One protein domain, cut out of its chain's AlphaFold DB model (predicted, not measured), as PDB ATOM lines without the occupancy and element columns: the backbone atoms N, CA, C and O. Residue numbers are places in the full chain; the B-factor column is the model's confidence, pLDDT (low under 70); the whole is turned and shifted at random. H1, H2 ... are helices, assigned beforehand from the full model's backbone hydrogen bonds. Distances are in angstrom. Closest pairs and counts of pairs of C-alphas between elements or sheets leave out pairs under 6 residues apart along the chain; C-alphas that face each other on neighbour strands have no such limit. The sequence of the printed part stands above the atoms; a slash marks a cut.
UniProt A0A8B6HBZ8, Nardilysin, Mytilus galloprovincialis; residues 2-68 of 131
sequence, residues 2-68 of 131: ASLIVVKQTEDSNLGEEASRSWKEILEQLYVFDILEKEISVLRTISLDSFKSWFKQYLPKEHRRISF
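Overview. This is residues 2 to 68 of the 131 residues of the protein "Nardilysin" of Mytilus galloprovincialis (UniProt A0A8B6HBZ8). The model is an open arch of helices: H1 and H3 lie side by side, running opposite ways, as its crosspiece, with H2 as a leg at one end and H4 as a leg at the other. The space between the two legs is empty, and residues 45 to 68, which hold H4 and a tail after it, stick out as an arm. The printed part has 67 residues with four named helices, in the order H1, H2, H3, H4, and no named strand; its class is all helix. It is only just loose, close to extended, with a radius of gyration of the C-alphas of 15.9 A and spans of 42 by 31 by 22 A.

Arrangement. H1, residues 2 to 9, touches H3, residues 35 to 45, with 6 pairs of C-alphas within 8 A. Their closest C-alphas are those of Ile 5 and Ile 40, 6.0 A apart, and the centres of the two helices are 9.9 A apart. Their lines stand at a shallow tilt of 20 degrees, and they run opposite ways. H2, residues 15 to 27, follows H1 after a tight link of 5 residues, yet H1 and H2 are apart. A short link of 7 residues joins H2 to H3, and these two are also apart. H4, residues 48 to 58, follows H3 after a tight link of 2 residues and touches no helix. Every pair of O i and N i+4 is within hydrogen-bond range in H1 and H4, against 8 of 9 pairs in H2 and 6 of 7 in H3.

Along the chain. H1 begins with C-alpha 2 at (80.815, 8.528, -48.948) and is 10.6 A long from first to last C-alpha. H2, from Leu 15 to Leu 27, is the longest helix by residues, with 13, and measures 17.8 A; its C-alpha 15 is at (57.624, 1.664, -39.453). H3, from Ile 35 to Thr 45, measures 15.8 A. H4, from Leu 48 to Tyr 58, measures 15.4 A and ends with C-alpha 58 at (93.598, 9.603, -29.128).

Size, cuts and confidence. The two C-alphas farthest apart are those of Leu 15 and Lys 61, at 42.7 A, and the first and last printed C-alphas, of Ala 2 and Phe 68, are 32.9 A apart. Residues 13 to 19, of which 15 to 19 belong to H2, stand free, and so do residues 45 to 68, of which 48 to 58 belong to H4. Without these stretches the body has 36 residues, spanning 29 by 19 by 10 A. The printed part has no cut, and no link between its helices is long. The mean pLDDT of the printed part is 90.4; residues 60 to 62 are under 70.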
ATOM      1  N   ALA A   2      82.003   8.676 -48.092       87.56
ATOM      2  CA  ALA A   2      80.815   8.528 -48.948       87.56
ATOM      3  C   ALA A   2      79.913   7.321 -48.610       87.56
ATOM      4  O   ALA A   2      78.720   7.506 -48.407       87.56
ATOM      5  N   SER A   3      80.469   6.115 -48.450       93.56
ATOM      6  CA  SER A   3      79.675   4.922 -48.109       93.56
ATOM      7  C   SER A   3      78.957   5.035 -46.759       93.56
ATOM      8  O   SER A   3      77.821   4.597 -46.638       93.56
ATOM      9  N   LEU A   4      79.584   5.659 -45.754       95.25
ATOM     10  CA  LEU A   4      78.967   5.854 -44.437       95.25
ATOM     11  C   LEU A   4      77.825   6.875 -44.496       95.25
ATOM     12  O   LEU A   4      76.816   6.699 -43.823       95.25
ATOM     13  N   ILE A   5      77.974   7.920 -45.318       95.38
ATOM     14  CA  ILE A   5      76.900   8.887 -45.567       95.38
ATOM     15  C   ILE A   5      75.710   8.192 -46.234       95.38
ATOM     16  O   ILE A   5      74.594   8.371 -45.769       95.38
ATOM     17  N   VAL A   6      75.943   7.365 -47.260       95.69
ATOM     18  CA  VAL A   6      74.867   6.623 -47.947       95.69
ATOM     19  C   VAL A   6      74.108   5.725 -46.971       95.69
ATOM     20  O   VAL A   6      72.882   5.750 -46.953       95.69
ATOM     21  N   VAL A   7      74.818   4.993 -46.106       93.94
ATOM     22  CA  VAL A   7      74.181   4.157 -45.073       93.94
ATOM     23  C   VAL A   7      73.316   4.998 -44.131       93.94
ATOM     24  O   VAL A   7      72.191   4.615 -43.844       93.94
ATOM     25  N   LYS A   8      73.796   6.166 -43.687       93.81
ATOM     26  CA  LYS A   8      73.025   7.055 -42.796       93.81
ATOM     27  C   LYS A   8      71.855   7.771 -43.478       93.81
ATOM     28  O   LYS A   8      70.960   8.229 -42.785       93.81
ATOM     29  N   GLN A   9      71.883   7.905 -44.802       94.12
ATOM     30  CA  GLN A   9      70.798   8.488 -45.600       94.12
ATOM     31  C   GLN A   9      69.769   7.452 -46.055       94.12
ATOM     32  O   GLN A   9      68.782   7.824 -46.681       94.12
ATOM     33  N   THR A  10      70.022   6.168 -45.807       93.56
ATOM     34  CA  THR A  10      69.087   5.114 -46.186       93.56
ATOM     35  C   THR A  10      67.833   5.263 -45.336       93.56
ATOM     36  O   THR A  10      67.919   5.283 -44.111       93.56
ATOM     37  N   GLU A  11      66.691   5.426 -45.999       90.50
ATOM     38  CA  GLU A  11      65.396   5.546 -45.339       90.50
ATOM     39  C   GLU A  11      65.017   4.234 -44.647       90.50
ATOM     40  O   GLU A  11      65.411   3.145 -45.079       90.50
ATOM     41  N   ASP A  12      64.230   4.349 -43.580       94.62
ATOM     42  CA  ASP A  12      63.665   3.192 -42.898       94.62
ATOM     43  C   ASP A  12      62.737   2.442 -43.868       94.62
ATOM     44  O   ASP A  12      61.832   3.016 -44.476       94.62
ATOM     45  N   SER A  13      62.948   1.135 -44.022       93.69
ATOM     46  CA  SER A  13      62.183   0.307 -44.964       93.69
ATOM     47  C   SER A  13      60.773  -0.009 -44.457       93.69
ATOM     48  O   SER A  13      59.919  -0.476 -45.213       93.69
ATOM     49  N   ASN A  14      60.525   0.191 -43.160       95.88
ATOM     50  CA  ASN A  14      59.241  -0.023 -42.504       95.88
ATOM     51  C   ASN A  14      59.132   0.794 -41.205       95.88
ATOM     52  O   ASN A  14      60.130   1.211 -40.621       95.88
ATOM     53  N   LEU A  15      57.904   0.940 -40.699       95.94
ATOM     54  CA  LEU A  15      57.624   1.664 -39.453       95.94
ATOM     55  C   LEU A  15      58.314   1.050 -38.221       95.94
ATOM     56  O   LEU A  15      58.564   1.746 -37.245       95.94
ATOM     57  N   GLY A  16      58.620  -0.251 -38.238       97.75
ATOM     58  CA  GLY A  16      59.331  -0.913 -37.144       97.75
ATOM     59  C   GLY A  16      60.773  -0.424 -36.996       97.75
ATOM     60  O   GLY A  16      61.254  -0.268 -35.874       97.75
ATOM     61  N   GLU A  17      61.445  -0.131 -38.108       95.25
ATOM     62  CA  GLU A  17      62.786   0.465 -38.128       95.25
ATOM     63  C   GLU A  17      62.752   1.910 -37.618       95.25
ATOM     64  O   GLU A  17      63.498   2.247 -36.696       95.25
ATOM     65  N   GLU A  18      61.799   2.714 -38.097       94.38
ATOM     66  CA  GLU A  18      61.573   4.081 -37.606       94.38
ATOM     67  C   GLU A  18      61.265   4.112 -36.102       94.38
ATOM     68  O   GLU A  18      61.842   4.908 -35.348       94.38
ATOM     69  N   ALA A  19      60.377   3.226 -35.644       96.69
ATOM     70  CA  ALA A  19      60.025   3.104 -34.238       96.69
ATOM     71  C   ALA A  19      61.238   2.676 -33.407       96.69
ATOM     72  O   ALA A  19      61.468   3.245 -32.346       96.69
ATOM     73  N   SER A  20      62.051   1.734 -33.893       95.81
ATOM     74  CA  SER A  20      63.268   1.286 -33.202       95.81
ATOM     75  C   SER A  20      64.305   2.406 -33.091       95.81
ATOM     76  O   SER A  20      64.875   2.611 -32.018       95.81
ATOM     77  N   ARG A  21      64.513   3.169 -34.172       93.75
ATOM     78  CA  ARG A  21      65.401   4.339 -34.200       93.75
ATOM     79  C   ARG A  21      64.938   5.409 -33.214       93.75
ATOM     80  O   ARG A  21      65.734   5.877 -32.409       93.75
ATOM     81  N   SER A  22      63.652   5.749 -33.228       93.88
ATOM     82  CA  SER A  22      63.080   6.748 -32.315       93.88
ATOM     83  C   SER A  22      63.084   6.269 -30.861       93.88
ATOM     84  O   SER A  22      63.369   7.035 -29.943       93.88
ATOM     85  N   TRP A  23      62.808   4.985 -30.632       96.12
ATOM     86  CA  TRP A  23      62.801   4.392 -29.299       96.12
ATOM     87  C   TRP A  23      64.195   4.360 -28.675       96.12
ATOM     88  O   TRP A  23      64.328   4.578 -27.471       96.12
ATOM     89  N   LYS A  24      65.242   4.166 -29.484       93.06
ATOM     90  CA  LYS A  24      66.631   4.268 -29.032       93.06
ATOM     91  C   LYS A  24      66.925   5.636 -28.407       93.06
ATOM     92  O   LYS A  24      67.454   5.683 -27.303       93.06
ATOM     93  N   GLU A  25      66.510   6.727 -29.050       91.94
ATOM     94  CA  GLU A  25      66.717   8.089 -28.531       91.94
ATOM     95  C   GLU A  25      66.014   8.325 -27.186       91.94
ATOM     96  O   GLU A  25      66.530   9.044 -26.327       91.94
ATOM     97  N   ILE A  26      64.848   7.700 -26.990       93.19
ATOM     98  CA  ILE A  26      64.090   7.748 -25.733       93.19
ATOM     99  C   ILE A  26      64.797   6.926 -24.648       93.19
ATOM    100  O   ILE A  26      64.969   7.410 -23.530       93.19
ATOM    101  N   LEU A  27      65.219   5.697 -24.967       92.56
ATOM    102  CA  LEU A  27      65.915   4.810 -24.029       92.56
ATOM    103  C   LEU A  27      67.257   5.387 -23.575       92.56
ATOM    104  O   LEU A  27      67.594   5.307 -22.396       92.56
ATOM    105  N   GLU A  28      68.004   5.985 -24.499       89.44
ATOM    106  CA  GLU A  28      69.291   6.626 -24.219       89.44
ATOM    107  C   GLU A  28      69.125   8.021 -23.592       89.44
ATOM    108  O   GLU A  28      70.116   8.638 -23.205       89.44
ATOM    109  N   GLN A  29      67.883   8.507 -23.453       88.44
ATOM    110  CA  GLN A  29      67.537   9.834 -22.929       88.44
ATOM    111  C   GLN A  29      68.222  10.983 -23.687       88.44
ATOM    112  O   GLN A  29      68.431  12.067 -23.139       88.44
ATOM    113  N   LEU A  30      68.576  10.750 -24.952       88.50
ATOM    114  CA  LEU A  30      69.226  11.736 -25.810       88.50
ATOM    115  C   LEU A  30      68.192  12.639 -26.480       88.50
ATOM    116  O   LEU A  30      68.421  13.843 -26.589       88.50
ATOM    117  N   TYR A  31      67.048  12.075 -26.881       91.56
ATOM    118  CA  TYR A  31      65.965  12.780 -27.577       91.56
ATOM    119  C   TYR A  31      66.432  13.564 -28.822       91.56
ATOM    120  O   TYR A  31      65.836  14.583 -29.179       91.56
ATOM    121  N   VAL A  32      67.487  13.101 -29.506       91.31
ATOM    122  CA  VAL A  32      68.024  13.746 -30.713       91.31
ATOM    123  C   VAL A  32      67.482  13.028 -31.946       91.31
ATOM    124  O   VAL A  32      68.165  12.260 -32.614       91.31
ATOM    125  N   PHE A  33      66.216  13.277 -32.274       93.62
ATOM    126  CA  PHE A  33      65.547  12.574 -33.377       93.62
ATOM    127  C   PHE A  33      66.103  12.921 -34.771       93.62
ATOM    128  O   PHE A  33      65.922  12.151 -35.711       93.62
ATOM    129  N   ASP A  34      66.828  14.037 -34.892       93.19
ATOM    130  CA  ASP A  34      67.529  14.496 -36.097       93.19
ATOM    131  C   ASP A  34      69.023  14.101 -36.115       93.19
ATOM    132  O   ASP A  34      69.822  14.671 -36.866       93.19
ATOM    133  N   ILE A  35      69.436  13.124 -35.290       91.44
ATOM    134  CA  ILE A  35      70.849  12.742 -35.136       91.44
ATOM    135  C   ILE A  35      71.506  12.368 -36.467       91.44
ATOM    136  O   ILE A  35      72.645  12.761 -36.715       91.44
ATOM    137  N   LEU A  36      70.784  11.688 -37.364       94.25
ATOM    138  CA  LEU A  36      71.315  11.290 -38.668       94.25
ATOM    139  C   LEU A  36      71.688  12.509 -39.523       94.25
ATOM    140  O   LEU A  36      72.769  12.536 -40.112       94.25
ATOM    141  N   GLU A  37      70.852  13.550 -39.546       95.06
ATOM    142  CA  GLU A  37      71.109  14.781 -40.305       95.06
ATOM    143  C   GLU A  37      72.324  15.539 -39.755       95.06
ATOM    144  O   GLU A  37      73.194  15.993 -40.514       95.06
ATOM    145  N   LYS A  38      72.426  15.620 -38.423       94.69
ATOM    146  CA  LYS A  38      73.565  16.227 -37.718       94.69
ATOM    147  C   LYS A  38      74.861  15.465 -37.981       94.69
ATOM    148  O   LYS A  38      75.867  16.067 -38.361       94.69
ATOM    149  N   GLU A  39      74.843  14.142 -37.845       95.25
ATOM    150  CA  GLU A  39      75.999  13.289 -38.113       95.25
ATOM    151  C   GLU A  39      76.443  13.375 -39.575       95.25
ATOM    152  O   GLU A  39      77.636  13.503 -39.840       95.25
ATOM    153  N   ILE A  40      75.513  13.357 -40.538       96.50
ATOM    154  CA  ILE A  40      75.831  13.525 -41.964       96.50
ATOM    155  C   ILE A  40      76.490  14.885 -42.212       96.50
ATOM    156  O   ILE A  40      77.486  14.962 -42.938       96.50
ATOM    157  N   SER A  41      75.968  15.949 -41.599       96.50
ATOM    158  CA  SER A  41      76.523  17.300 -41.719       96.50
ATOM    159  C   SER A  41      77.969  17.358 -41.223       96.50
ATOM    160  O   SER A  41      78.834  17.885 -41.920       96.50
ATOM    161  N   VAL A  42      78.265  16.727 -40.083       95.50
ATOM    162  CA  VAL A  42      79.633  16.625 -39.554       95.50
ATOM    163  C   VAL A  42      80.508  15.740 -40.441       95.50
ATOM    164  O   VAL A  42      81.613  16.146 -40.799       95.50
ATOM    165  N   LEU A  43      80.027  14.569 -40.867       95.81
ATOM    166  CA  LEU A  43      80.780  13.639 -41.715       95.81
ATOM    167  C   LEU A  43      81.266  14.300 -43.009       95.81
ATOM    168  O   LEU A  43      82.386  14.033 -43.440       95.81
ATOM    169  N   ARG A  44      80.466  15.195 -43.603       95.31
ATOM    170  CA  ARG A  44      80.846  15.963 -44.803       95.31
ATOM    171  C   ARG A  44      82.034  16.903 -44.581       95.31
ATOM    172  O   ARG A  44      82.726  17.220 -45.543       95.31
ATOM    173  N   THR A  45      82.286  17.329 -43.344       95.31
ATOM    174  CA  THR A  45      83.388  18.243 -42.993       95.31
ATOM    175  C   THR A  45      84.689  17.536 -42.614       95.31
ATOM    176  O   THR A  45      85.738  18.176 -42.541       95.31
ATOM    177  N   ILE A  46      84.659  16.219 -42.378       94.56
ATOM    178  CA  ILE A  46      85.842  15.478 -41.926       94.56
ATOM    179  C   ILE A  46      86.815  15.280 -43.094       94.56
ATOM    180  O   ILE A  46      86.510  14.597 -44.074       94.56
ATOM    181  N   SER A  47      88.023  15.829 -42.955       94.38
ATOM    182  CA  SER A  47      89.129  15.597 -43.880       94.38
ATOM    183  C   SER A  47      89.976  14.402 -43.443       94.38
ATOM    184  O   SER A  47      89.988  13.992 -42.280       94.38
ATOM    185  N   LEU A  48      90.732  13.831 -44.384       93.94
ATOM    186  CA  LEU A  48      91.650  12.735 -44.075       93.94
ATOM    187  C   LEU A  48      92.713  13.157 -43.050       93.94
ATOM    188  O   LEU A  48      93.088  12.360 -42.192       93.94
ATOM    189  N   ASP A  49      93.191  14.398 -43.125       95.88
ATOM    190  CA  ASP A  49      94.230  14.901 -42.230       95.88
ATOM    191  C   ASP A  49      93.694  15.191 -40.829       95.88
ATOM    192  O   ASP A  49      94.354  14.833 -39.851       95.88
ATOM    193  N   SER A  50      92.478  15.744 -40.706       94.06
ATOM    194  CA  SER A  50      91.845  15.920 -39.393       94.06
ATOM    195  C   SER A  50      91.580  14.568 -38.733       94.06
ATOM    196  O   SER A  50      91.906  14.387 -37.560       94.06
ATOM    197  N   PHE A  51      91.112  13.581 -39.504       93.12
ATOM    198  CA  PHE A  51      90.923  12.214 -39.022       93.12
ATOM    199  C   PHE A  51      92.240  11.561 -38.584       93.12
ATOM    200  O   PHE A  51      92.315  11.000 -37.494       93.12
ATOM    201  N   LYS A  52      93.308  11.662 -39.388       93.50
ATOM    202  CA  LYS A  52      94.638  11.142 -39.023       93.50
ATOM    203  C   LYS A  52      95.185  11.810 -37.763       93.50
ATOM    204  O   LYS A  52      95.798  11.128 -36.943       93.50
ATOM    205  N   SER A  53      94.998  13.122 -37.625       92.50
ATOM    206  CA  SER A  53      95.429  13.880 -36.449       92.50
ATOM    207  C   SER A  53      94.689  13.413 -35.196       92.50
ATOM    208  O   SER A  53      95.328  13.002 -34.228       92.50
ATOM    209  N   TRP A  54      93.354  13.350 -35.266       90.56
ATOM    210  CA  TRP A  54      92.507  12.809 -34.203       90.56
ATOM    211  C   TRP A  54      92.932  11.382 -33.830       90.56
ATOM    212  O   TRP A  54      93.221  11.093 -32.672       90.56
ATOM    213  N   PHE A  55      93.098  10.502 -34.815       88.94
ATOM    214  CA  PHE A  55      93.491   9.114 -34.579       88.94
ATOM    215  C   PHE A  55      94.845   9.004 -33.863       88.94
ATOM    216  O   PHE A  55      94.972   8.270 -32.885       88.94
ATOM    217  N   LYS A  56      95.856   9.764 -34.304       86.56
ATOM    218  CA  LYS A  56      97.184   9.785 -33.667       86.56
ATOM    219  C   LYS A  56      97.161  10.377 -32.260       86.56
ATOM    220  O   LYS A  56      97.978   9.977 -31.434       86.56
ATOM    221  N   GLN A  57      96.279  11.338 -31.998       85.81
ATOM    222  CA  GLN A  57      96.147  11.960 -30.687       85.81
ATOM    223  C   GLN A  57      95.510  11.001 -29.684       85.81
ATOM    224  O   GLN A  57      96.050  10.817 -28.593       85.81
ATOM    225  N   TYR A  58      94.394  10.382 -30.062       79.62
ATOM    226  CA  TYR A  58      93.598   9.603 -29.128       79.62
ATOM    227  C   TYR A  58      94.114   8.167 -28.998       79.62
ATOM    228  O   TYR A  58      94.365   7.753 -27.870       79.62
ATOM    229  N   LEU A  59      94.358   7.431 -30.100       75.38
ATOM    230  CA  LEU A  59      94.684   5.985 -30.080       75.38
ATOM    231  C   LEU A  59      95.818   5.565 -29.120       75.38
ATOM    232  O   LEU A  59      95.674   4.549 -28.435       75.38
ATOM    233  N   PRO A  60      96.939   6.302 -29.038       67.62
ATOM    234  CA  PRO A  60      98.067   5.896 -28.202       67.62
ATOM    235  C   PRO A  60      97.983   6.348 -26.737       67.62
ATOM    236  O   PRO A  60      98.722   5.809 -25.919       67.62
ATOM    237  N   LYS A  61      97.168   7.361 -26.397       59.31
ATOM    238  CA  LYS A  61      97.294   8.088 -25.114       59.31
ATOM    239  C   LYS A  61      96.136   7.891 -24.131       59.31
ATOM    240  O   LYS A  61      96.378   7.963 -22.932       59.31
ATOM    241  N   GLU A  62      94.916   7.623 -24.600       60.28
ATOM    242  CA  GLU A  62      93.707   7.666 -23.746       60.28
ATOM    243  C   GLU A  62      92.809   6.420 -23.851       60.28
ATOM    244  O   GLU A  62      91.618   6.452 -23.545       60.28
ATOM    245  N   HIS A  63      93.353   5.290 -24.308       70.19
ATOM    246  CA  HIS A  63      92.528   4.125 -24.637       70.19
ATOM    247  C   HIS A  63      92.320   3.252 -23.411       70.19
ATOM    248  O   HIS A  63      93.213   2.511 -23.004       70.19
ATOM    249  N   ARG A  64      91.111   3.302 -22.845       78.88
ATOM    250  CA  ARG A  64      90.626   2.267 -21.926       78.88
ATOM    251  C   ARG A  64      90.307   1.025 -22.760       78.88
ATOM    252  O   ARG A  64      89.394   1.056 -23.580       78.88
ATOM    253  N   ARG A  65      91.086  -0.046 -22.592       80.31
ATOM    254  CA  ARG A  65      90.907  -1.314 -23.315       80.31
ATOM    255  C   ARG A  65      90.516  -2.408 -22.334       80.31
ATOM    256  O   ARG A  65      91.165  -2.564 -21.306       80.31
ATOM    257  N   ILE A  66      89.479  -3.162 -22.675       84.38
ATOM    258  CA  ILE A  66      89.068  -4.378 -21.972       84.38
ATOM    259  C   ILE A  66      88.952  -5.464 -23.038       84.38
ATOM    260  O   ILE A  66      88.348  -5.239 -24.086       84.38
ATOM    261  N   SER A  67      89.559  -6.619 -22.793       83.31
ATOM    262  CA  SER A  67      89.481  -7.786 -23.667       83.31
ATOM    263  C   SER A  67      88.804  -8.929 -22.927       83.31
ATOM    264  O   SER A  67      89.204  -9.252 -21.812       83.31
ATOM    265  N   PHE A  68      87.825  -9.562 -23.567       83.88
ATOM    266  CA  PHE A  68      87.182 -10.771 -23.064       83.88
ATOM    267  C   PHE A  68      87.694 -11.964 -23.862       83.88
ATOM    268  O   PHE A  68      87.665 -11.942 -25.093       83.88
TER     269      PHE A  68